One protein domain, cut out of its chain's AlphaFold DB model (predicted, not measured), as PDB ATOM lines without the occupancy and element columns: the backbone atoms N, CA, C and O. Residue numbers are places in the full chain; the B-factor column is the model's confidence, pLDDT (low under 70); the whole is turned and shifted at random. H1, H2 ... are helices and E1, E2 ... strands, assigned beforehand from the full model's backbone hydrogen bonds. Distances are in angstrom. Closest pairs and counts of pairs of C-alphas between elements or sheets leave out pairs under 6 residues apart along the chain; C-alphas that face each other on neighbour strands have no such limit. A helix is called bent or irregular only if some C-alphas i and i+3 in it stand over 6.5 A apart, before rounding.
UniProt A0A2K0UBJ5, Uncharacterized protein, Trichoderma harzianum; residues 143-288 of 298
ATOM      1  N   PRO A 143     210.634 210.768 281.770       90.19
ATOM      2  CA  PRO A 143     210.372 209.843 280.663       90.19
ATOM      3  C   PRO A 143     211.662 209.296 280.022       90.19
ATOM      4  O   PRO A 143     211.701 209.050 278.821       90.19
ATOM      5  N   TRP A 144     212.743 209.176 280.793       94.00
ATOM      6  CA  TRP A 144     214.023 208.653 280.330       94.00
ATOM      7  C   TRP A 144     214.744 207.887 281.434       94.00
ATOM      8  O   TRP A 144     214.571 208.150 282.627       94.00
ATOM      9  N   THR A 145     215.621 206.987 281.009       95.88
ATOM     10  CA  THR A 145     216.634 206.343 281.847       95.88
ATOM     11  C   THR A 145     218.018 206.861 281.482       95.88
ATOM     12  O   THR A 145     218.255 207.253 280.339       95.88
ATOM     13  N   GLU A 146     218.948 206.845 282.431       96.38
ATOM     14  CA  GLU A 146     220.344 207.179 282.153       96.38
ATOM     15  C   GLU A 146     221.121 205.944 281.692       96.38
ATOM     16  O   GLU A 146     221.067 204.894 282.332       96.38
ATOM     17  N   VAL A 147     221.859 206.081 280.591       96.25
ATOM     18  CA  VAL A 147     222.771 205.055 280.064       96.25
ATOM     19  C   VAL A 147     224.185 205.632 279.941       96.25
ATOM     20  O   VAL A 147     224.311 206.851 279.821       96.25
ATOM     21  N   PRO A 148     225.255 204.817 279.989       97.00
ATOM     22  CA  PRO A 148     226.624 205.312 279.851       97.00
ATOM     23  C   PRO A 148     226.830 206.117 278.565       97.00
ATOM     24  O   PRO A 148     226.276 205.768 277.522       97.00
ATOM     25  N   SER A 149     227.631 207.179 278.645       94.38
ATOM     26  CA  SER A 149     227.920 208.028 277.489       94.38
ATOM     27  C   SER A 149     228.578 207.241 276.346       94.38
ATOM     28  O   SER A 149     229.569 206.543 276.580       94.38
ATOM     29  N   PRO A 150     228.060 207.348 275.109       93.00
ATOM     30  CA  PRO A 150     228.673 206.738 273.935       93.00
ATOM     31  C   PRO A 150     229.938 207.492 273.504       93.00
ATOM     32  O   PRO A 150     230.162 208.637 273.895       93.00
ATOM     33  N   SER A 151     230.728 206.889 272.610       90.06
ATOM     34  CA  SER A 151     231.944 207.500 272.041       90.06
ATOM     35  C   SER A 151     231.682 208.746 271.188       90.06
ATOM     36  O   SER A 151     232.618 209.423 270.779       90.06
ATOM     37  N   SER A 152     230.421 209.023 270.853       89.06
ATOM     38  CA  SER A 152     230.004 210.272 270.219       89.06
ATOM     39  C   SER A 152     229.971 211.445 271.196       89.06
ATOM     40  O   SER A 152     229.931 212.575 270.727       89.06
ATOM     41  N   THR A 153     229.977 211.219 272.514       93.00
ATOM     42  CA  THR A 153     229.948 212.290 273.522       93.00
ATOM     43  C   THR A 153     231.221 213.141 273.438       93.00
ATOM     44  O   THR A 153     232.311 212.575 273.378       93.00
ATOM     45  N   PRO A 154     231.126 214.486 273.446       93.06
ATOM     46  CA  PRO A 154     232.303 215.343 273.468       93.06
ATOM     47  C   PRO A 154     233.126 215.102 274.734       93.06
ATOM     48  O   PRO A 154     232.584 214.894 275.823       93.06
ATOM     49  N   GLU A 155     234.444 215.159 274.582       92.56
ATOM     50  CA  GLU A 155     235.407 214.891 275.645       92.56
ATOM     51  C   GLU A 155     236.154 216.166 276.030       92.56
ATOM     52  O   GLU A 155     236.386 217.045 275.202       92.56
ATOM     53  N   VAL A 156     236.562 216.254 277.293       89.50
ATOM     54  CA  VAL A 156     237.509 217.258 277.769       89.50
ATOM     55  C   VAL A 156     238.818 216.567 278.133       89.50
ATOM     56  O   VAL A 156     238.822 215.464 278.687       89.50
ATOM     57  N   LYS A 157     239.936 217.220 277.813       87.12
ATOM     58  CA  LYS A 157     241.265 216.771 278.226       87.12
ATOM     59  C   LYS A 157     241.618 217.400 279.559       87.12
ATOM     60  O   LYS A 157     241.515 218.617 279.709       87.12
ATOM     61  N   ASP A 158     242.040 216.577 280.506       82.56
ATOM     62  CA  ASP A 158     242.616 217.077 281.746       82.56
ATOM     63  C   ASP A 158     244.066 217.564 281.548       82.56
ATOM     64  O   ASP A 158     244.633 217.520 280.450       82.56
ATOM     65  N   LEU A 159     244.669 218.060 282.632       80.62
ATOM     66  CA  LEU A 159     246.051 218.556 282.647       80.62
ATOM     67  C   LEU A 159     247.087 217.458 282.341       80.62
ATOM     68  O   LEU A 159     248.219 217.770 281.981       80.62
ATOM     69  N   GLU A 160     246.699 216.192 282.478       84.56
ATOM     70  CA  GLU A 160     247.524 215.003 282.255       84.56
ATOM     71  C   GLU A 160     247.327 214.441 280.832       84.56
ATOM     72  O   GLU A 160     248.022 213.512 280.417       84.56
ATOM     73  N   GLY A 161     246.429 215.051 280.048       81.88
ATOM     74  CA  GLY A 161     246.108 214.681 278.673       81.88
ATOM     75  C   GLY A 161     245.105 213.534 278.549       81.88
ATOM     76  O   GLY A 161     244.836 213.093 277.427       81.88
ATOM     77  N   LEU A 162     244.538 213.053 279.660       86.56
ATOM     78  CA  LEU A 162     243.504 212.027 279.654       86.56
ATOM     79  C   LEU A 162     242.187 212.643 279.171       86.56
ATOM     80  O   LEU A 162     241.752 213.696 279.640       86.56
ATOM     81  N   SER A 163     241.563 211.987 278.195       87.19
ATOM     82  CA  SER A 163     240.285 212.432 277.636       87.19
ATOM     83  C   SER A 163     239.146 211.781 278.415       87.19
ATOM     84  O   SER A 163     239.124 210.563 278.592       87.19
ATOM     85  N   THR A 164     238.229 212.600 278.927       90.25
ATOM     86  CA  THR A 164     237.052 212.145 279.675       90.25
ATOM     87  C   THR A 164     235.788 212.758 279.081       90.25
ATOM     88  O   THR A 164     235.816 213.922 278.673       90.25
ATOM     89  N   PRO A 165     234.672 212.016 279.005       93.25
ATOM     90  CA  PRO A 165     233.443 212.550 278.442       93.25
ATOM     91  C   PRO A 165     232.893 213.672 279.332       93.25
ATOM     92  O   PRO A 165     232.874 213.550 280.561       93.25
ATOM     93  N   ILE A 166     232.421 214.758 278.713       94.12
ATOM     94  CA  ILE A 166     231.917 215.950 279.422       94.12
ATOM     95  C   ILE A 166     230.738 215.596 280.344       94.12
ATOM     96  O   ILE A 166     230.586 216.173 281.420       94.12
ATOM     97  N   TRP A 167     229.921 214.618 279.957       94.50
ATOM     98  CA  TRP A 167     228.905 213.996 280.805       94.50
ATOM     99  C   TRP A 167     229.116 212.484 280.847       94.50
ATOM    100  O   TRP A 167     229.508 211.881 279.854       94.50
ATOM    101  N   GLN A 168     228.840 211.858 281.994       94.81
ATOM    102  CA  GLN A 168     229.068 210.419 282.209       94.81
ATOM    103  C   GLN A 168     227.939 209.529 281.671       94.81
ATOM    104  O   GLN A 168     228.146 208.344 281.406       94.81
ATOM    105  N   THR A 169     226.743 210.095 281.519       96.81
ATOM    106  CA  THR A 169     225.559 209.384 281.040       96.81
ATOM    107  C   THR A 169     224.764 210.233 280.054       96.81
ATOM    108  O   THR A 169     224.769 211.466 280.127       96.81
ATOM    109  N   VAL A 170     224.010 209.578 279.176       97.00
ATOM    110  CA  VAL A 170     223.053 210.177 278.234       97.00
ATOM    111  C   VAL A 170     221.647 209.624 278.470       97.00
ATOM    112  O   VAL A 170     221.458 208.672 279.231       97.00
ATOM    113  N   TYR A 171     220.642 210.251 277.865       96.69
ATOM    114  CA  TYR A 171     219.242 209.882 278.043       96.69
ATOM    115  C   TYR A 171     218.802 208.848 277.016       96.69
ATOM    116  O   TYR A 171     218.927 209.053 275.809       96.69
ATOM    117  N   HIS A 172     218.209 207.766 277.509       95.44
ATOM    118  CA  HIS A 172     217.477 206.803 276.703       95.44
ATOM    119  C   HIS A 172     215.979 206.941 276.982       95.44
ATOM    120  O   HIS A 172     215.561 206.869 278.137       95.44
ATOM    121  N   PHE A 173     215.182 207.148 275.936       94.19
ATOM    122  CA  PHE A 173     213.728 207.332 276.020       94.19
ATOM    123  C   PHE A 173     212.978 206.090 275.517       94.19
ATOM    124  O   PHE A 173     213.507 205.303 274.727       94.19
ATOM    125  N   ASP A 174     211.700 205.943 275.856       91.81
ATOM    126  CA  ASP A 174     210.884 204.849 275.309       91.81
ATOM    127  C   ASP A 174     210.451 205.134 273.862       91.81
ATOM    128  O   ASP A 174     210.196 204.216 273.079       91.81
ATOM    129  N   SER A 175     210.379 206.413 273.473       91.38
ATOM    130  CA  SER A 175     209.979 206.828 272.122       91.38
ATOM    131  C   SER A 175     210.612 208.145 271.659       91.38
ATOM    132  O   SER A 175     210.942 209.020 272.462       91.38
ATOM    133  N   LEU A 176     210.674 208.339 270.336       89.00
ATOM    134  CA  LEU A 176     211.057 209.622 269.730       89.00
ATOM    135  C   LEU A 176     210.099 210.755 270.131       89.00
ATOM    136  O   LEU A 176     210.520 211.895 270.293       89.00
ATOM    137  N   TYR A 177     208.821 210.440 270.363       90.56
ATOM    138  CA  TYR A 177     207.848 211.397 270.889       90.56
ATOM    139  C   TYR A 177     208.280 211.960 272.255       90.56
ATOM    140  O   TYR A 177     208.300 213.178 272.423       90.56
ATOM    141  N   GLN A 178     208.686 211.097 273.198       92.69
ATOM    142  CA  GLN A 178     209.195 211.503 274.519       92.69
ATOM    143  C   GLN A 178     210.518 212.278 274.434       92.69
ATOM    144  O   GLN A 178     210.735 213.222 275.196       92.69
ATOM    145  N   ALA A 179     211.394 211.913 273.500       93.31
ATOM    146  CA  ALA A 179     212.622 212.658 273.269       93.31
ATOM    147  C   ALA A 179     212.311 214.071 272.732       93.31
ATOM    148  O   ALA A 179     212.777 215.061 273.290       93.31
ATOM    149  N   ASN A 180     211.448 214.183 271.715       92.12
ATOM    150  CA  ASN A 180     211.050 215.452 271.092       92.12
ATOM    151  C   ASN A 180     210.388 216.411 272.085       92.12
ATOM    152  O   ASN A 180     210.765 217.578 272.170       92.12
ATOM    153  N   ILE A 181     209.410 215.923 272.848       93.38
ATOM    154  CA  ILE A 181     208.672 216.735 273.819       93.38
ATOM    155  C   ILE A 181     209.597 217.264 274.927       93.38
ATOM    156  O   ILE A 181     209.484 218.423 275.325       93.38
ATOM    157  N   MET A 182     210.564 216.458 275.379       95.88
ATOM    158  CA  MET A 182     211.525 216.876 276.397       95.88
ATOM    159  C   MET A 182     212.571 217.851 275.859       95.88
ATOM    160  O   MET A 182     212.855 218.856 276.514       95.88
ATOM    161  N   SER A 183     213.111 217.612 274.661       95.12
ATOM    162  CA  SER A 183     214.024 218.557 274.009       95.12
ATOM    163  C   SER A 183     213.327 219.901 273.758       95.12
ATOM    164  O   SER A 183     213.902 220.953 274.039       95.12
ATOM    165  N   LEU A 184     212.067 219.882 273.308       94.62
ATOM    166  CA  LEU A 184     211.256 221.082 273.105       94.62
ATOM    167  C   LEU A 184     211.030 221.851 274.414       94.62
ATOM    168  O   LEU A 184     211.195 223.071 274.437       94.62
ATOM    169  N   TYR A 185     210.709 221.147 275.502       97.50
ATOM    170  CA  TYR A 185     210.552 221.737 276.831       97.50
ATOM    171  C   TYR A 185     211.826 222.457 277.285       97.50
ATOM    172  O   TYR A 185     211.773 223.628 277.662       97.50
ATOM    173  N   HIS A 186     212.983 221.796 277.202       98.12
ATOM    174  CA  HIS A 186     214.253 222.419 277.575       98.12
ATOM    175  C   HIS A 186     214.600 223.604 276.664       98.12
ATOM    176  O   HIS A 186     215.089 224.623 277.150       98.12
ATOM    177  N   GLY A 187     214.278 223.523 275.368       96.00
ATOM    178  CA  GLY A 187     214.415 224.650 274.446       96.00
ATOM    179  C   GLY A 187     213.553 225.851 274.855       96.00
ATOM    180  O   GLY A 187     214.030 226.983 274.839       96.00
ATOM    181  N   ALA A 188     212.311 225.611 275.288       96.69
ATOM    182  CA  ALA A 188     211.414 226.650 275.792       96.69
ATOM    183  C   ALA A 188     211.949 227.305 277.078       96.69
ATOM    184  O   ALA A 188     211.913 228.530 277.199       96.69
ATOM    185  N   ILE A 189     212.497 226.504 278.003       98.38
ATOM    186  CA  ILE A 189     213.157 227.009 279.217       98.38
ATOM    187  C   ILE A 189     214.306 227.947 278.842       98.38
ATOM    188  O   ILE A 189     214.325 229.084 279.301       98.38
ATOM    189  N   ILE A 190     215.214 227.528 277.954       96.38
ATOM    190  CA  ILE A 190     216.341 228.367 277.513       96.38
ATOM    191  C   ILE A 190     215.838 229.672 276.887       96.38
ATOM    192  O   ILE A 190     216.319 230.744 277.253       96.38
ATOM    193  N   LEU A 191     214.865 229.598 275.974       94.44
ATOM    194  CA  LEU A 191     214.316 230.759 275.271       94.44
ATOM    195  C   LEU A 191     213.801 231.829 276.246       94.44
ATOM    196  O   LEU A 191     214.173 232.999 276.139       94.44
ATOM    197  N   VAL A 192     212.963 231.428 277.205       95.94
ATOM    198  CA  VAL A 192     212.337 232.362 278.152       95.94
ATOM    199  C   VAL A 192     213.330 232.796 279.232       95.94
ATOM    200  O   VAL A 192     213.407 233.979 279.552       95.94
ATOM    201  N   SER A 193     214.171 231.892 279.740       96.94
ATOM    202  CA  SER A 193     215.208 232.241 280.716       96.94
ATOM    203  C   SER A 193     216.239 233.221 280.152       96.94
ATOM    204  O   SER A 193     216.658 234.125 280.867       96.94
ATOM    205  N   ARG A 194     216.615 233.127 278.868       92.81
ATOM    206  CA  ARG A 194     217.499 234.122 278.230       92.81
ATOM    207  C   ARG A 194     216.854 235.499 278.142       92.81
ATOM    208  O   ARG A 194     217.543 236.504 278.318       92.81
ATOM    209  N   LEU A 195     215.547 235.560 277.888       91.12
ATOM    210  CA  LEU A 195     214.806 236.815 277.945       91.12
ATOM    211  C   LEU A 195     214.858 237.407 279.359       91.12
ATOM    212  O   LEU A 195     215.253 238.565 279.492       91.12
ATOM    213  N   CYS A 196     214.552 236.613 280.393       94.25
ATOM    214  CA  CYS A 196     214.648 237.049 281.790       94.25
ATOM    215  C   CYS A 196     216.062 237.522 282.144       94.25
ATOM    216  O   CYS A 196     216.214 238.589 282.724       94.25
ATOM    217  N   LEU A 197     217.105 236.785 281.741       93.00
ATOM    218  CA  LEU A 197     218.497 237.182 281.970       93.00
ATOM    219  C   LEU A 197     218.801 238.542 281.333       93.00
ATOM    220  O   LEU A 197     219.414 239.396 281.962       93.00
ATOM    221  N   GLY A 198     218.351 238.762 280.095       90.56
ATOM    222  CA  GLY A 198     218.534 240.040 279.411       90.56
ATOM    223  C   GLY A 198     217.827 241.205 280.107       90.56
ATOM    224  O   GLY A 198     218.366 242.304 280.113       90.56
ATOM    225  N   ILE A 199     216.653 240.965 280.697       91.56
ATOM    226  CA  ILE A 199     215.917 241.968 281.481       91.56
ATOM    227  C   ILE A 199     216.641 242.246 282.806       91.56
ATOM    228  O   ILE A 199     216.885 243.397 283.145       91.56
ATOM    229  N   GLN A 200     217.048 241.200 283.524       92.06
ATOM    230  CA  GLN A 200     217.741 241.296 284.812       92.06
ATOM    231  C   GLN A 200     219.080 242.037 284.711       92.06
ATOM    232  O   GLN A 200     219.392 242.864 285.565       92.06
ATOM    233  N   LEU A 201     219.840 241.802 283.636       91.12
ATOM    234  CA  LEU A 201     221.071 242.544 283.350       91.12
ATOM    235  C   LEU A 201     220.811 244.031 283.072       91.12
ATOM    236  O   LEU A 201     221.633 244.868 283.423       91.12
ATOM    237  N   GLU A 202     219.679 244.370 282.452       90.69
ATOM    238  CA  GLU A 202     219.286 245.763 282.206       90.69
ATOM    239  C   GLU A 202     218.789 246.461 283.483       90.69
ATOM    240  O   GLU A 202     218.958 247.669 283.645       90.69
ATOM    241  N   LEU A 203     218.194 245.701 284.405       89.19
ATOM    242  CA  LEU A 203     217.689 246.196 285.686       89.19
ATOM    243  C   LEU A 203     218.749 246.266 286.798       89.19
ATOM    244  O   LEU A 203     218.444 246.852 287.844       89.19
ATOM    245  N   ASP A 204     219.947 245.720 286.556       85.25
ATOM    246  CA  ASP A 204     221.050 245.535 287.515       85.25
ATOM    247  C   ASP A 204     220.629 244.723 288.755       85.25
ATOM    248  O   ASP A 204     220.759 245.147 289.904       85.25
ATOM    249  N   GLU A 205     220.035 243.551 288.512       80.94
ATOM    250  CA  GLU A 205     219.491 242.680 289.556       80.94
ATOM    251  C   GLU A 205     220.285 241.371 289.749       80.94
ATOM    252  O   GLU A 205     220.754 240.721 288.812       80.94
ATOM    253  N   ASN A 206     220.396 240.935 291.011       77.81
ATOM    254  CA  ASN A 206     221.282 239.845 291.450       77.81
ATOM    255  C   ASN A 206     220.762 238.410 291.194       77.81
ATOM    256  O   ASN A 206     221.280 237.465 291.786       77.81
ATOM    257  N   LYS A 207     219.769 238.195 290.318       77.62
ATOM    258  CA  LYS A 207     219.232 236.842 290.017       77.62
ATOM    259  C   LYS A 207     219.888 236.158 288.811       77.62
ATOM    260  O   LYS A 207     219.459 235.086 288.388       77.62
ATOM    261  N   CYS A 208     220.930 236.759 288.237       88.31
ATOM    262  CA  CYS A 208     221.536 236.282 286.992       88.31
ATOM    263  C   CYS A 208     222.133 234.865 287.095       88.31
ATOM    264  O   CYS A 208     222.045 234.107 286.130       88.31
ATOM    265  N   GLU A 209     222.705 234.486 288.242       90.94
ATOM    266  CA  GLU A 209     223.364 233.181 288.415       90.94
ATOM    267  C   GLU A 209     222.383 232.004 288.388       90.94
ATOM    268  O   GLU A 209     222.622 231.018 287.693       90.94
ATOM    269  N   GLU A 210     221.234 232.121 289.059       92.31
ATOM    270  CA  GLU A 210     220.199 231.077 289.043       92.31
ATOM    271  C   GLU A 210     219.637 230.871 287.630       92.31
ATOM    272  O   GLU A 210     219.450 229.739 287.173       92.31
ATOM    273  N   ILE A 211     219.425 231.969 286.896       94.19
ATOM    274  CA  ILE A 211     218.936 231.926 285.516       94.19
ATOM    275  C   ILE A 211     219.988 231.290 284.593       94.19
ATOM    276  O   ILE A 211     219.641 230.440 283.771       94.19
ATOM    277  N   ARG A 212     221.272 231.642 284.747       95.25
ATOM    278  CA  ARG A 212     222.384 231.024 284.000       95.25
ATOM    279  C   ARG A 212     222.495 229.530 284.280       95.25
ATOM    280  O   ARG A 212     222.629 228.755 283.334       95.25
ATOM    281  N   ALA A 213     222.382 229.117 285.542       95.88
ATOM    282  CA  ALA A 213     222.390 227.709 285.920       95.88
ATOM    283  C   ALA A 213     221.226 226.943 285.269       95.88
ATOM    284  O   ALA A 213     221.434 225.864 284.717       95.88
ATOM    285  N   SER A 214     220.018 227.522 285.254       96.50
ATOM    286  CA  SER A 214     218.857 226.926 284.578       96.50
ATOM    287  C   SER A 214     219.070 226.776 283.064       96.50
ATOM    288  O   SER A 214     218.838 225.697 282.510       96.50
ATOM    289  N   ILE A 215     219.591 227.816 282.398       97.00
ATOM    290  CA  ILE A 215     219.941 227.786 280.966       97.00
ATOM    291  C   ILE A 215     220.964 226.680 280.684       97.00
ATOM    292  O   ILE A 215     220.773 225.891 279.757       97.00
ATOM    293  N   ASN A 216     222.021 226.594 281.495       97.00
ATOM    294  CA  ASN A 216     223.067 225.589 281.342       97.00
ATOM    295  C   ASN A 216     222.507 224.168 281.515       97.00
ATOM    296  O   ASN A 216     222.685 223.334 280.628       97.00
ATOM    297  N   MET A 217     221.752 223.913 282.590       97.31
ATOM    298  CA  MET A 217     221.134 222.606 282.840       97.31
ATOM    299  C   MET A 217     220.215 222.174 281.696       97.31
ATOM    300  O   MET A 217     220.279 221.027 281.255       97.31
ATOM    301  N   ALA A 218     219.382 223.083 281.182       98.19
ATOM    302  CA  ALA A 218     218.521 222.797 280.042       98.19
ATOM    303  C   ALA A 218     219.333 222.525 278.761       98.19
ATOM    304  O   ALA A 218     219.009 221.599 278.018       98.19
ATOM    305  N   GLY A 219     220.417 223.272 278.522       97.69
ATOM    306  CA  GLY A 219     221.319 223.060 277.386       97.69
ATOM    307  C   GLY A 219     221.995 221.689 277.420       97.69
ATOM    308  O   GLY A 219     221.964 220.957 276.428       97.69
ATOM    309  N   ILE A 220     222.533 221.298 278.580       97.44
ATOM    310  CA  ILE A 220     223.121 219.970 278.797       97.44
ATOM    311  C   ILE A 220     222.068 218.867 278.656       97.44
ATOM    312  O   ILE A 220     222.352 217.845 278.038       97.44
ATOM    313  N   ALA A 221     220.847 219.064 279.160       97.56
ATOM    314  CA  ALA A 221     219.770 218.088 279.007       97.56
ATOM    315  C   ALA A 221     219.415 217.840 277.528       97.56
ATOM    316  O   ALA A 221     219.223 216.693 277.122       97.56
ATOM    317  N   ILE A 222     219.395 218.890 276.696       96.81
ATOM    318  CA  ILE A 222     219.222 218.738 275.245       96.81
ATOM    319  C   ILE A 222     220.399 217.958 274.658       96.81
ATOM    320  O   ILE A 222     220.166 216.988 273.942       96.81
ATOM    321  N   CYS A 223     221.644 218.311 274.994       96.50
ATOM    322  CA  CYS A 223     222.830 217.605 274.496       96.50
ATOM    323  C   CYS A 223     222.774 216.108 274.838       96.50
ATOM    324  O   CYS A 223     222.867 215.265 273.951       96.50
ATOM    325  N   ARG A 224     222.477 215.767 276.095       96.81
ATOM    326  CA  ARG A 224     222.345 214.381 276.572       96.81
ATOM    327  C   ARG A 224     221.192 213.606 275.925       96.81
ATOM    328  O   ARG A 224     221.145 212.392 276.072       96.81
ATOM    329  N   SER A 225     220.277 214.263 275.211       95.25
ATOM    330  CA  SER A 225     219.219 213.593 274.438       95.25
ATOM    331  C   SER A 225     219.601 213.292 272.982       95.25
ATOM    332  O   SER A 225     218.902 212.524 272.325       95.25
ATOM    333  N   MET A 226     220.679 213.883 272.450       91.62
ATOM    334  CA  MET A 226     220.939 213.871 271.004       91.62
ATOM    335  C   MET A 226     221.360 212.514 270.455       91.62
ATOM    336  O   MET A 226     220.957 212.191 269.341       91.62
ATOM    337  N   ASP A 227     222.110 211.706 271.206       90.75
ATOM    338  CA  ASP A 227     222.511 210.375 270.732       90.75
ATOM    339  C   ASP A 227     221.281 209.511 270.423       90.75
ATOM    340  O   ASP A 227     221.172 208.950 269.336       90.75
ATOM    341  N   TYR A 228     220.278 209.535 271.305       91.62
ATOM    342  CA  TYR A 228     219.006 208.846 271.090       91.62
ATOM    343  C   TYR A 228     218.279 209.313 269.821       91.62
ATOM    344  O   TYR A 228     217.767 208.496 269.050       91.62
ATOM    345  N   HIS A 229     218.226 210.632 269.595       88.12
ATOM    346  CA  HIS A 229     217.638 211.204 268.381       88.12
ATOM    347  C   HIS A 229     218.394 210.744 267.135       88.12
ATOM    348  O   HIS A 229     217.772 210.391 266.140       88.12
ATOM    349  N   MET A 230     219.728 210.716 267.183       84.81
ATOM    350  CA  MET A 230     220.561 210.330 266.044       84.81
ATOM    351  C   MET A 230     220.527 208.823 265.756       84.81
ATOM    352  O   MET A 230     220.629 208.433 264.595       84.81
ATOM    353  N   GLU A 231     220.337 207.970 266.761       84.38
ATOM    354  CA  GLU A 231     220.168 206.522 266.576       84.38
ATOM    355  C   GLU A 231     218.849 206.174 265.873       84.38
ATOM    356  O   GLU A 231     218.801 205.268 265.041       84.38
ATOM    357  N   ARG A 232     217.773 206.924 266.145       77.81
ATOM    358  CA  ARG A 232     216.441 206.716 265.544       77.81
ATOM    359  C   ARG A 232     216.248 207.410 264.188       77.81
ATOM    360  O   ARG A 232     215.117 207.639 263.770       77.81
ATOM    361  N   ARG A 233     217.344 207.658 263.458       62.91
ATOM    362  CA  ARG A 233     217.442 208.303 262.122       62.91
ATOM    363  C   ARG A 233     216.478 207.836 261.027       62.91
ATOM    364  O   ARG A 233     216.382 208.520 260.014       62.91
ATOM    365  N   GLY A 234     215.775 206.721 261.217       53.88
ATOM    366  CA  GLY A 234     214.814 206.179 260.257       53.88
ATOM    367  C   GLY A 234     213.522 206.987 260.089       53.88
ATOM    368  O   GLY A 234     212.958 206.943 259.001       53.88
ATOM    369  N   ASP A 235     213.098 207.761 261.097       50.59
ATOM    370  CA  ASP A 235     211.785 208.424 261.105       50.59
ATOM    371  C   ASP A 235     211.924 209.947 261.354       50.59
ATOM    372  O   ASP A 235     212.149 210.393 262.474       50.59
ATOM    373  N   ASP A 236     211.817 210.764 260.298       52.19
ATOM    374  CA  ASP A 236     211.562 212.223 260.333       52.19
ATOM    375  C   ASP A 236     212.396 213.100 261.309       52.19
ATOM    376  O   ASP A 236     211.877 213.952 262.038       52.19
ATOM    377  N   ILE A 237     213.731 213.009 261.248       49.69
ATOM    378  CA  ILE A 237     214.650 213.918 261.981       49.69
ATOM    379  C   ILE A 237     214.594 215.384 261.504       49.69
ATOM    380  O   ILE A 237     215.079 216.290 262.180       49.69
ATOM    381  N   SER A 238     213.934 215.672 260.381       50.56
ATOM    382  CA  SER A 238     213.763 217.031 259.847       50.56
ATOM    383  C   SER A 238     212.687 217.871 260.555       50.56
ATOM    384  O   SER A 238     212.241 218.882 260.013       50.56
ATOM    385  N   SER A 239     212.229 217.464 261.739       63.38
ATOM    386  CA  SER A 239     211.197 218.186 262.475       63.38
ATOM    387  C   SER A 239     211.758 219.393 263.237       63.38
ATOM    388  O   SER A 239     212.826 219.328 263.852       63.38
ATOM    389  N   LEU A 240     211.002 220.499 263.275       65.56
ATOM    390  CA  LEU A 240     211.311 221.681 264.100       65.56
ATOM    391  C   LEU A 240     211.525 221.317 265.583       65.56
ATOM    392  O   LEU A 240     212.222 222.036 266.297       65.56
ATOM    393  N   PHE A 241     210.995 220.170 266.019       75.31
ATOM    394  CA  PHE A 241     211.182 219.604 267.354       75.31
ATOM    395  C   PHE A 241     212.627 219.217 267.702       75.31
ATOM    396  O   PHE A 241     212.918 219.073 268.884       75.31
ATOM    397  N   ILE A 242     213.537 219.104 266.727       79.12
ATOM    398  CA  ILE A 242     214.969 218.843 266.973       79.12
ATOM    399  C   ILE A 242     215.815 220.086 266.676       79.12
ATOM    400  O   ILE A 242     216.706 220.436 267.450       79.12
ATOM    401  N   LEU A 243     215.510 220.800 265.589       78.44
ATOM    402  CA  LEU A 243     216.298 221.961 265.160       78.44
ATOM    403  C   LEU A 243     216.236 223.125 266.154       78.44
ATOM    404  O   LEU A 243     217.269 223.721 266.465       78.44
ATOM    405  N   PHE A 244     215.046 223.444 266.671       83.69
ATOM    406  CA  PHE A 244     214.905 224.513 267.656       83.69
ATOM    407  C   PHE A 244     215.657 224.190 268.961       83.69
ATOM    408  O   PHE A 244     216.482 225.009 269.372       83.69
ATOM    409  N   PRO A 245     215.487 223.007 269.589       91.00
ATOM    410  CA  PRO A 245     216.265 222.657 270.776       91.00
ATOM    411  C   PRO A 245     217.776 222.643 270.544       91.00
ATOM    412  O   PRO A 245     218.507 223.177 271.373       91.00
ATOM    413  N   LEU A 246     218.260 222.116 269.413       86.56
ATOM    414  CA  LEU A 246     219.690 222.155 269.077       86.56
ATOM    415  C   LEU A 246     220.227 223.587 269.016       86.56
ATOM    416  O   LEU A 246     221.300 223.872 269.552       86.56
ATOM    417  N   ARG A 247     219.466 224.506 268.410       84.50
ATOM    418  CA  ARG A 247     219.825 225.925 268.368       84.50
ATOM    419  C   ARG A 247     219.902 226.538 269.767       84.50
ATOM    420  O   ARG A 247     220.845 227.280 270.046       84.50
ATOM    421  N   MET A 248     218.938 226.216 270.630       88.31
ATOM    422  CA  MET A 248     218.910 226.673 272.023       88.31
ATOM    423  C   MET A 248     220.074 226.098 272.837       88.31
ATOM    424  O   MET A 248     220.709 226.832 273.589       88.31
ATOM    425  N   ALA A 249     220.407 224.818 272.660       92.00
ATOM    426  CA  ALA A 249     221.555 224.194 273.312       92.00
ATOM    427  C   ALA A 249     222.876 224.845 272.883       92.00
ATOM    428  O   ALA A 249     223.724 225.134 273.726       92.00
ATOM    429  N   PHE A 250     223.026 225.155 271.592       86.44
ATOM    430  CA  PHE A 250     224.201 225.868 271.099       86.44
ATOM    431  C   PHE A 250     224.357 227.238 271.774       86.44
ATOM    432  O   PHE A 250     225.438 227.549 272.265       86.44
ATOM    433  N   ASP A 251     223.272 228.010 271.887       82.38
ATOM    434  CA  ASP A 251     223.270 229.294 272.607       82.38
ATOM    435  C   ASP A 251     223.550 229.166 274.108       82.38
ATOM    436  O   ASP A 251     224.093 230.093 274.713       82.38
ATOM    437  N   ALA A 252     223.096 228.076 274.725       90.62
ATOM    438  CA  ALA A 252     223.164 227.871 276.165       90.62
ATOM    439  C   ALA A 252     224.535 227.384 276.644       90.62
ATOM    440  O   ALA A 252     224.973 227.786 277.718       90.62
ATOM    441  N   VAL A 253     225.175 226.490 275.886       93.94
ATOM    442  CA  VAL A 253     226.406 225.800 276.315       93.94
ATOM    443  C   VAL A 253     227.471 225.694 275.224       93.94
ATOM    444  O   VAL A 253     228.643 225.514 275.537       93.94
ATOM    445  N   GLY A 254     227.098 225.814 273.947       86.56
ATOM    446  CA  GLY A 254     228.023 225.645 272.822       86.56
ATOM    447  C   GLY A 254     228.891 226.869 272.515       86.56
ATOM    448  O   GLY A 254     229.947 226.716 271.909       86.56
ATOM    449  N   ILE A 255     228.466 228.072 272.920       81.06
ATOM    450  CA  ILE A 255     229.259 229.305 272.759       81.06
ATOM    451  C   ILE A 255     230.445 229.311 273.731       81.06
ATOM    452  O   ILE A 255     231.566 229.612 273.326       81.06
ATOM    453  N   ASP A 256     230.199 228.938 274.988       87.50
ATOM    454  CA  ASP A 256     231.195 229.024 276.062       87.50
ATOM    455  C   ASP A 256     232.086 227.774 276.156       87.50
ATOM    456  O   ASP A 256     233.173 227.825 276.730       87.50
ATOM    457  N   ASN A 257     231.657 226.645 275.579       91.56
ATOM    458  CA  ASN A 257     232.421 225.401 275.548       91.56
ATOM    459  C   ASN A 257     232.685 224.959 274.102       91.56
ATOM    460  O   ASN A 257     231.784 224.488 273.404       91.56
ATOM    461  N   ALA A 258     233.942 225.080 273.665       90.88
ATOM    462  CA  ALA A 258     234.354 224.807 272.288       90.88
ATOM    463  C   ALA A 258     234.122 223.351 271.844       90.88
ATOM    464  O   ALA A 258     233.777 223.121 270.680       90.88
ATOM    465  N   GLU A 259     234.268 222.385 272.753       93.56
ATOM    466  CA  GLU A 259     234.068 220.960 272.463       93.56
ATOM    467  C   GLU A 259     232.582 220.659 272.245       93.56
ATOM    468  O   GLU A 259     232.199 220.099 271.215       93.56
ATOM    469  N   ILE A 260     231.717 221.144 273.146       93.25
ATOM    470  CA  ILE A 260     230.257 221.038 272.986       93.25
ATOM    471  C   ILE A 260     229.805 221.774 271.720       93.25
ATOM    472  O   ILE A 260     229.011 221.247 270.940       93.25
ATOM    473  N   GLY A 261     230.313 222.986 271.486       88.56
ATOM    474  CA  GLY A 261     229.968 223.795 270.321       88.56
ATOM    475  C   GLY A 261     230.337 223.122 268.999       88.56
ATOM    476  O   GLY A 261     229.533 223.119 268.064       88.56
ATOM    477  N   SER A 262     231.526 222.522 268.917       89.56
ATOM    478  CA  SER A 262     231.980 221.785 267.729       89.56
ATOM    479  C   SER A 262     231.160 220.517 267.509       89.56
ATOM    480  O   SER A 262     230.745 220.233 266.385       89.56
ATOM    481  N   TRP A 263     230.848 219.801 268.587       93.06
ATOM    482  CA  TRP A 263     230.011 218.609 268.550       93.06
ATOM    483  C   TRP A 263     228.572 218.898 268.093       93.06
ATOM    484  O   TRP A 263     228.070 218.240 267.181       93.06
ATOM    485  N   LEU A 264     227.925 219.939 268.632       88.00
ATOM    486  CA  LEU A 264     226.587 220.365 268.199       88.00
ATOM    487  C   LEU A 264     226.570 220.761 266.716       88.00
ATOM    488  O   LEU A 264     225.653 220.385 265.984       88.00
ATOM    489  N   LYS A 265     227.601 221.476 266.245       84.06
ATOM    490  CA  LYS A 265     227.762 221.803 264.817       84.06
ATOM    491  C   LYS A 265     227.903 220.546 263.962       84.06
ATOM    492  O   LYS A 265     227.287 220.478 262.901       84.06
ATOM    493  N   ALA A 266     228.661 219.550 264.418       84.88
ATOM    494  CA  ALA A 266     228.799 218.279 263.715       84.88
ATOM    495  C   ALA A 266     227.464 217.519 263.639       84.88
ATOM    496  O   ALA A 266     227.118 217.010 262.576       84.88
ATOM    497  N   ILE A 267     226.668 217.498 264.716       84.00
ATOM    498  CA  ILE A 267     225.310 216.928 264.691       84.00
ATOM    499  C   ILE A 267     224.448 217.633 263.647       84.00
ATOM    500  O   ILE A 267     223.833 216.976 262.809       84.00
ATOM    501  N   LEU A 268     224.438 218.967 263.647       76.12
ATOM    502  CA  LEU A 268     223.680 219.760 262.678       76.12
ATOM    503  C   LEU A 268     224.133 219.498 261.236       76.12
ATOM    504  O   LEU A 268     223.295 219.372 260.347       76.12
ATOM    505  N   GLN A 269     225.438 219.344 261.001       74.38
ATOM    506  CA  GLN A 269     225.976 218.956 259.695       74.38
ATOM    507  C   GLN A 269     225.541 217.544 259.285       74.38
ATOM    508  O   GLN A 269     225.241 217.314 258.115       74.38
ATOM    509  N   GLN A 270     225.469 216.592 260.217       75.38
ATOM    510  CA  GLN A 270     224.983 215.243 259.920       75.38
ATOM    511  C   GLN A 270     223.483 215.234 259.604       75.38
ATOM    512  O   GLN A 270     223.059 214.543 258.681       75.38
ATOM    513  N   ILE A 271     222.690 216.041 260.317       70.81
ATOM    514  CA  ILE A 271     221.278 216.279 259.984       70.81
ATOM    515  C   ILE A 271     221.168 216.886 258.575       70.81
ATOM    516  O   ILE A 271     220.324 216.459 257.794       70.81
ATOM    517  N   TYR A 272     222.054 217.824 258.225       61.22
ATOM    518  CA  TYR A 272     222.093 218.484 256.915       61.22
ATOM    519  C   TYR A 272     222.514 217.565 255.749       61.22
ATOM    520  O   TYR A 272     222.012 217.705 254.638       61.22
ATOM    521  N   SER A 273     223.446 216.638 255.983       60.09
ATOM    522  CA  SER A 273     224.055 215.764 254.956       60.09
ATOM    523  C   SER A 273     223.377 214.397 254.785       60.09
ATOM    524  O   SER A 273     223.753 213.641 253.888       60.09
ATOM    525  N   GLY A 274     222.389 214.063 255.622       55.69
ATOM    526  CA  GLY A 274     221.579 212.848 255.491       55.69
ATOM    527  C   GLY A 274     220.713 212.820 254.219       55.69
ATOM    528  O   GLY A 274     220.561 213.819 253.523       55.69
ATOM    529  N   SER A 275     220.102 211.667 253.913       42.59
ATOM    530  CA  SER A 275     219.342 211.354 252.678       42.59
ATOM    531  C   SER A 275     218.112 212.231 252.374       42.59
ATOM    532  O   SER A 275     217.424 212.010 251.378       42.59
ATOM    533  N   ALA A 276     217.857 213.265 253.169       43.34
ATOM    534  CA  ALA A 276     216.973 214.361 252.826       43.34
ATOM    535  C   ALA A 276     217.806 215.644 252.763       43.34
ATOM    536  O   ALA A 276     217.855 216.395 253.731       43.34
ATOM    537  N   GLY A 277     218.429 215.902 251.608       40.72
ATOM    538  CA  GLY A 277     219.011 217.198 251.242       40.72
ATOM    539  C   GLY A 277     217.933 218.282 251.147       40.72
ATOM    540  O   GLY A 277     217.623 218.787 250.073       40.72
ATOM    541  N   ARG A 278     217.299 218.581 252.277       48.69
ATOM    542  CA  ARG A 278     216.237 219.558 252.455       48.69
ATOM    543  C   ARG A 278     216.683 220.475 253.590       48.69
ATOM    544  O   ARG A 278     217.140 219.984 254.614       48.69
ATOM    545  N   TRP A 279     216.478 221.777 253.398       53.22
ATOM    546  CA  TRP A 279     216.475 222.858 254.400       53.22
ATOM    547  C   TRP A 279     217.688 223.806 254.446       53.22
ATOM    548  O   TRP A 279     218.531 223.756 255.339       53.22
ATOM    549  N   ALA A 280     217.605 224.834 253.589       45.19
ATOM    550  CA  ALA A 280     218.178 226.170 253.802       45.19
ATOM    551  C   ALA A 280     217.743 226.827 255.142       45.19
ATOM    552  O   ALA A 280     218.409 227.729 255.640       45.19
ATOM    553  N   THR A 281     216.675 226.345 255.797       44.88
ATOM    554  CA  THR A 281     216.164 226.855 257.089       44.88
ATOM    555  C   THR A 281     217.122 226.653 258.270       44.88
ATOM    556  O   THR A 281     217.152 227.486 259.176       44.88
ATOM    557  N   ALA A 282     217.943 225.593 258.267       41.66
ATOM    558  CA  ALA A 282     218.937 225.365 259.322       41.66
ATOM    559  C   ALA A 282     220.007 226.469 259.349       41.66
ATOM    560  O   ALA A 282     220.495 226.830 260.420       41.66
ATOM    561  N   ARG A 283     220.312 227.053 258.180       42.47
ATOM    562  CA  ARG A 283     221.242 228.174 258.058       42.47
ATOM    563  C   ARG A 283     220.738 229.394 258.820       42.47
ATOM    564  O   ARG A 283     221.484 229.924 259.622       42.47
ATOM    565  N   TYR A 284     219.463 229.763 258.688       45.38
ATOM    566  CA  TYR A 284     218.894 230.889 259.444       45.38
ATOM    567  C   TYR A 284     218.841 230.650 260.939       45.38
ATOM    568  O   TYR A 284     219.099 231.573 261.698       45.38
ATOM    569  N   LEU A 285     218.525 229.430 261.383       44.12
ATOM    570  CA  LEU A 285     218.573 229.145 262.812       44.12
ATOM    571  C   LEU A 285     219.994 229.375 263.334       44.12
ATOM    572  O   LEU A 285     220.134 230.038 264.350       44.12
ATOM    573  N   LEU A 286     221.031 228.931 262.621       39.94
ATOM    574  CA  LEU A 286     222.432 229.062 263.040       39.94
ATOM    575  C   LEU A 286     223.060 230.450 262.798       39.94
ATOM    576  O   LEU A 286     223.938 230.832 263.566       39.94
ATOM    577  N   ASP A 287     222.592 231.207 261.802       38.03
ATOM    578  CA  ASP A 287     223.130 232.518 261.388       38.03
ATOM    579  C   ASP A 287     222.396 233.727 262.013       38.03
ATOM    580  O   ASP A 287     222.707 234.875 261.686       38.03
ATOM    581  N   ILE A 288     221.452 233.537 262.949       39.34
ATOM    582  CA  ILE A 288     220.958 234.662 263.766       39.34
ATOM    583  C   ILE A 288     222.094 235.109 264.680       39.34
ATOM    584  O   ILE A 288     222.408 234.439 265.670       39.34
TER     585      ILE A 288
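AT A GLANCE: This is residues 143 to 288 of the 298 residues of an uncharacterized protein of Trichoderma harzianum (UniProt A0A2K0UBJ5). A long helical hairpin, H1 and H2, is crossed on one side by H3, and H4 and H5 pack on H3. Two small pairs of strands complete the model: E1 and E4 pair beside H2, and E2 and E3 form a hairpin farther out, near the beginning of H4. The printed part has 146 residues, with four named strands followed by five named helices: E1 E2 E3 E4 H1 H2 H3 H4 H5. The two sheets, E1 - E4 and E2 - E3, are antiparallel, and the class is mostly helix. The whole is compact, with a radius of gyration of the C-alphas of 15.8 A and spans of 48, 41 and 30 A.

IN THESE COORDINATES: E1 is residues 144 to 148, 13.0 A long, beginning at C-alpha 144 (214.023, 208.653, 280.330). E2, residues 155 to 157, measures 6.7 A, and E3, residues 163 to 165, 6.9 A. E4, residues 169 to 173, measures 13.0 A. H1, residues 176 to 203, measures 40.5 A and ends at C-alpha 203 (217.689, 246.196, 285.686). H2, residues 208 to 231, measures 36.1 A; it is irregular, with C-alphas 224 and 227 7.1 A apart, and has a kink of 25 degrees near residue 225. H3, residues 240 to 254, measures 19.3 A, H4, residues 258 to 273, 22.1 A, and H5, residues 281 to 287, 10.0 A, ending at C-alpha 287 (223.130, 232.518, 261.388).

HOW THE PARTS SIT: H3 is the hub, touching four helices. H1 touches it with residues 180 to 191 alone, the C-alphas of Gly 187 and Pro 245 being closest at 4.6 A, and the lines of H1 and H3 stand at a steep tilt of 46 degrees, the same way. It touches H2 residues 215 to 223 alone at a steep tilt of 50 degrees, opposite ways, with the C-alphas of Gly 219 and Ala 249 closest at 4.2 A. H3 and H4 form a helical hairpin at a shallow tilt of 21 degrees; the C-alphas of Gly 254 and Gly 261 are closest, at 3.7 A. H5 touches H3 residues 243 to 247 alone, the C-alphas of Arg 247 and Leu 285 being closest at 6.5 A. H1 and H2 form a helical hairpin at a shallow tilt of 22 degrees, with the C-alphas of His 186 and Ala 218 closest at 4.9 A. The closest C-alphas of E4 and H2, Val 170 and Arg 224, are 4.6 A apart. Between E1 and E4, N 145 and O 172 are within hydrogen-bond range at 2.9 A; in the hairpin of E2 and E3, N 156 and O 164 are at 2.8 A. Every O i to N i+4 pair is within hydrogen-bond range in H1, H4 and H5, against 18 of 20 in H2 and 10 of 11 in H3.

THE WHOLE: The C-alphas of Asp 204 and Ser 275 are the two farthest apart, at 48.8 A. The printed part has no cut, and no link is long. The mean pLDDT of the printed part is 83.4; residues 233 to 240 and 272 to 288 are under 70.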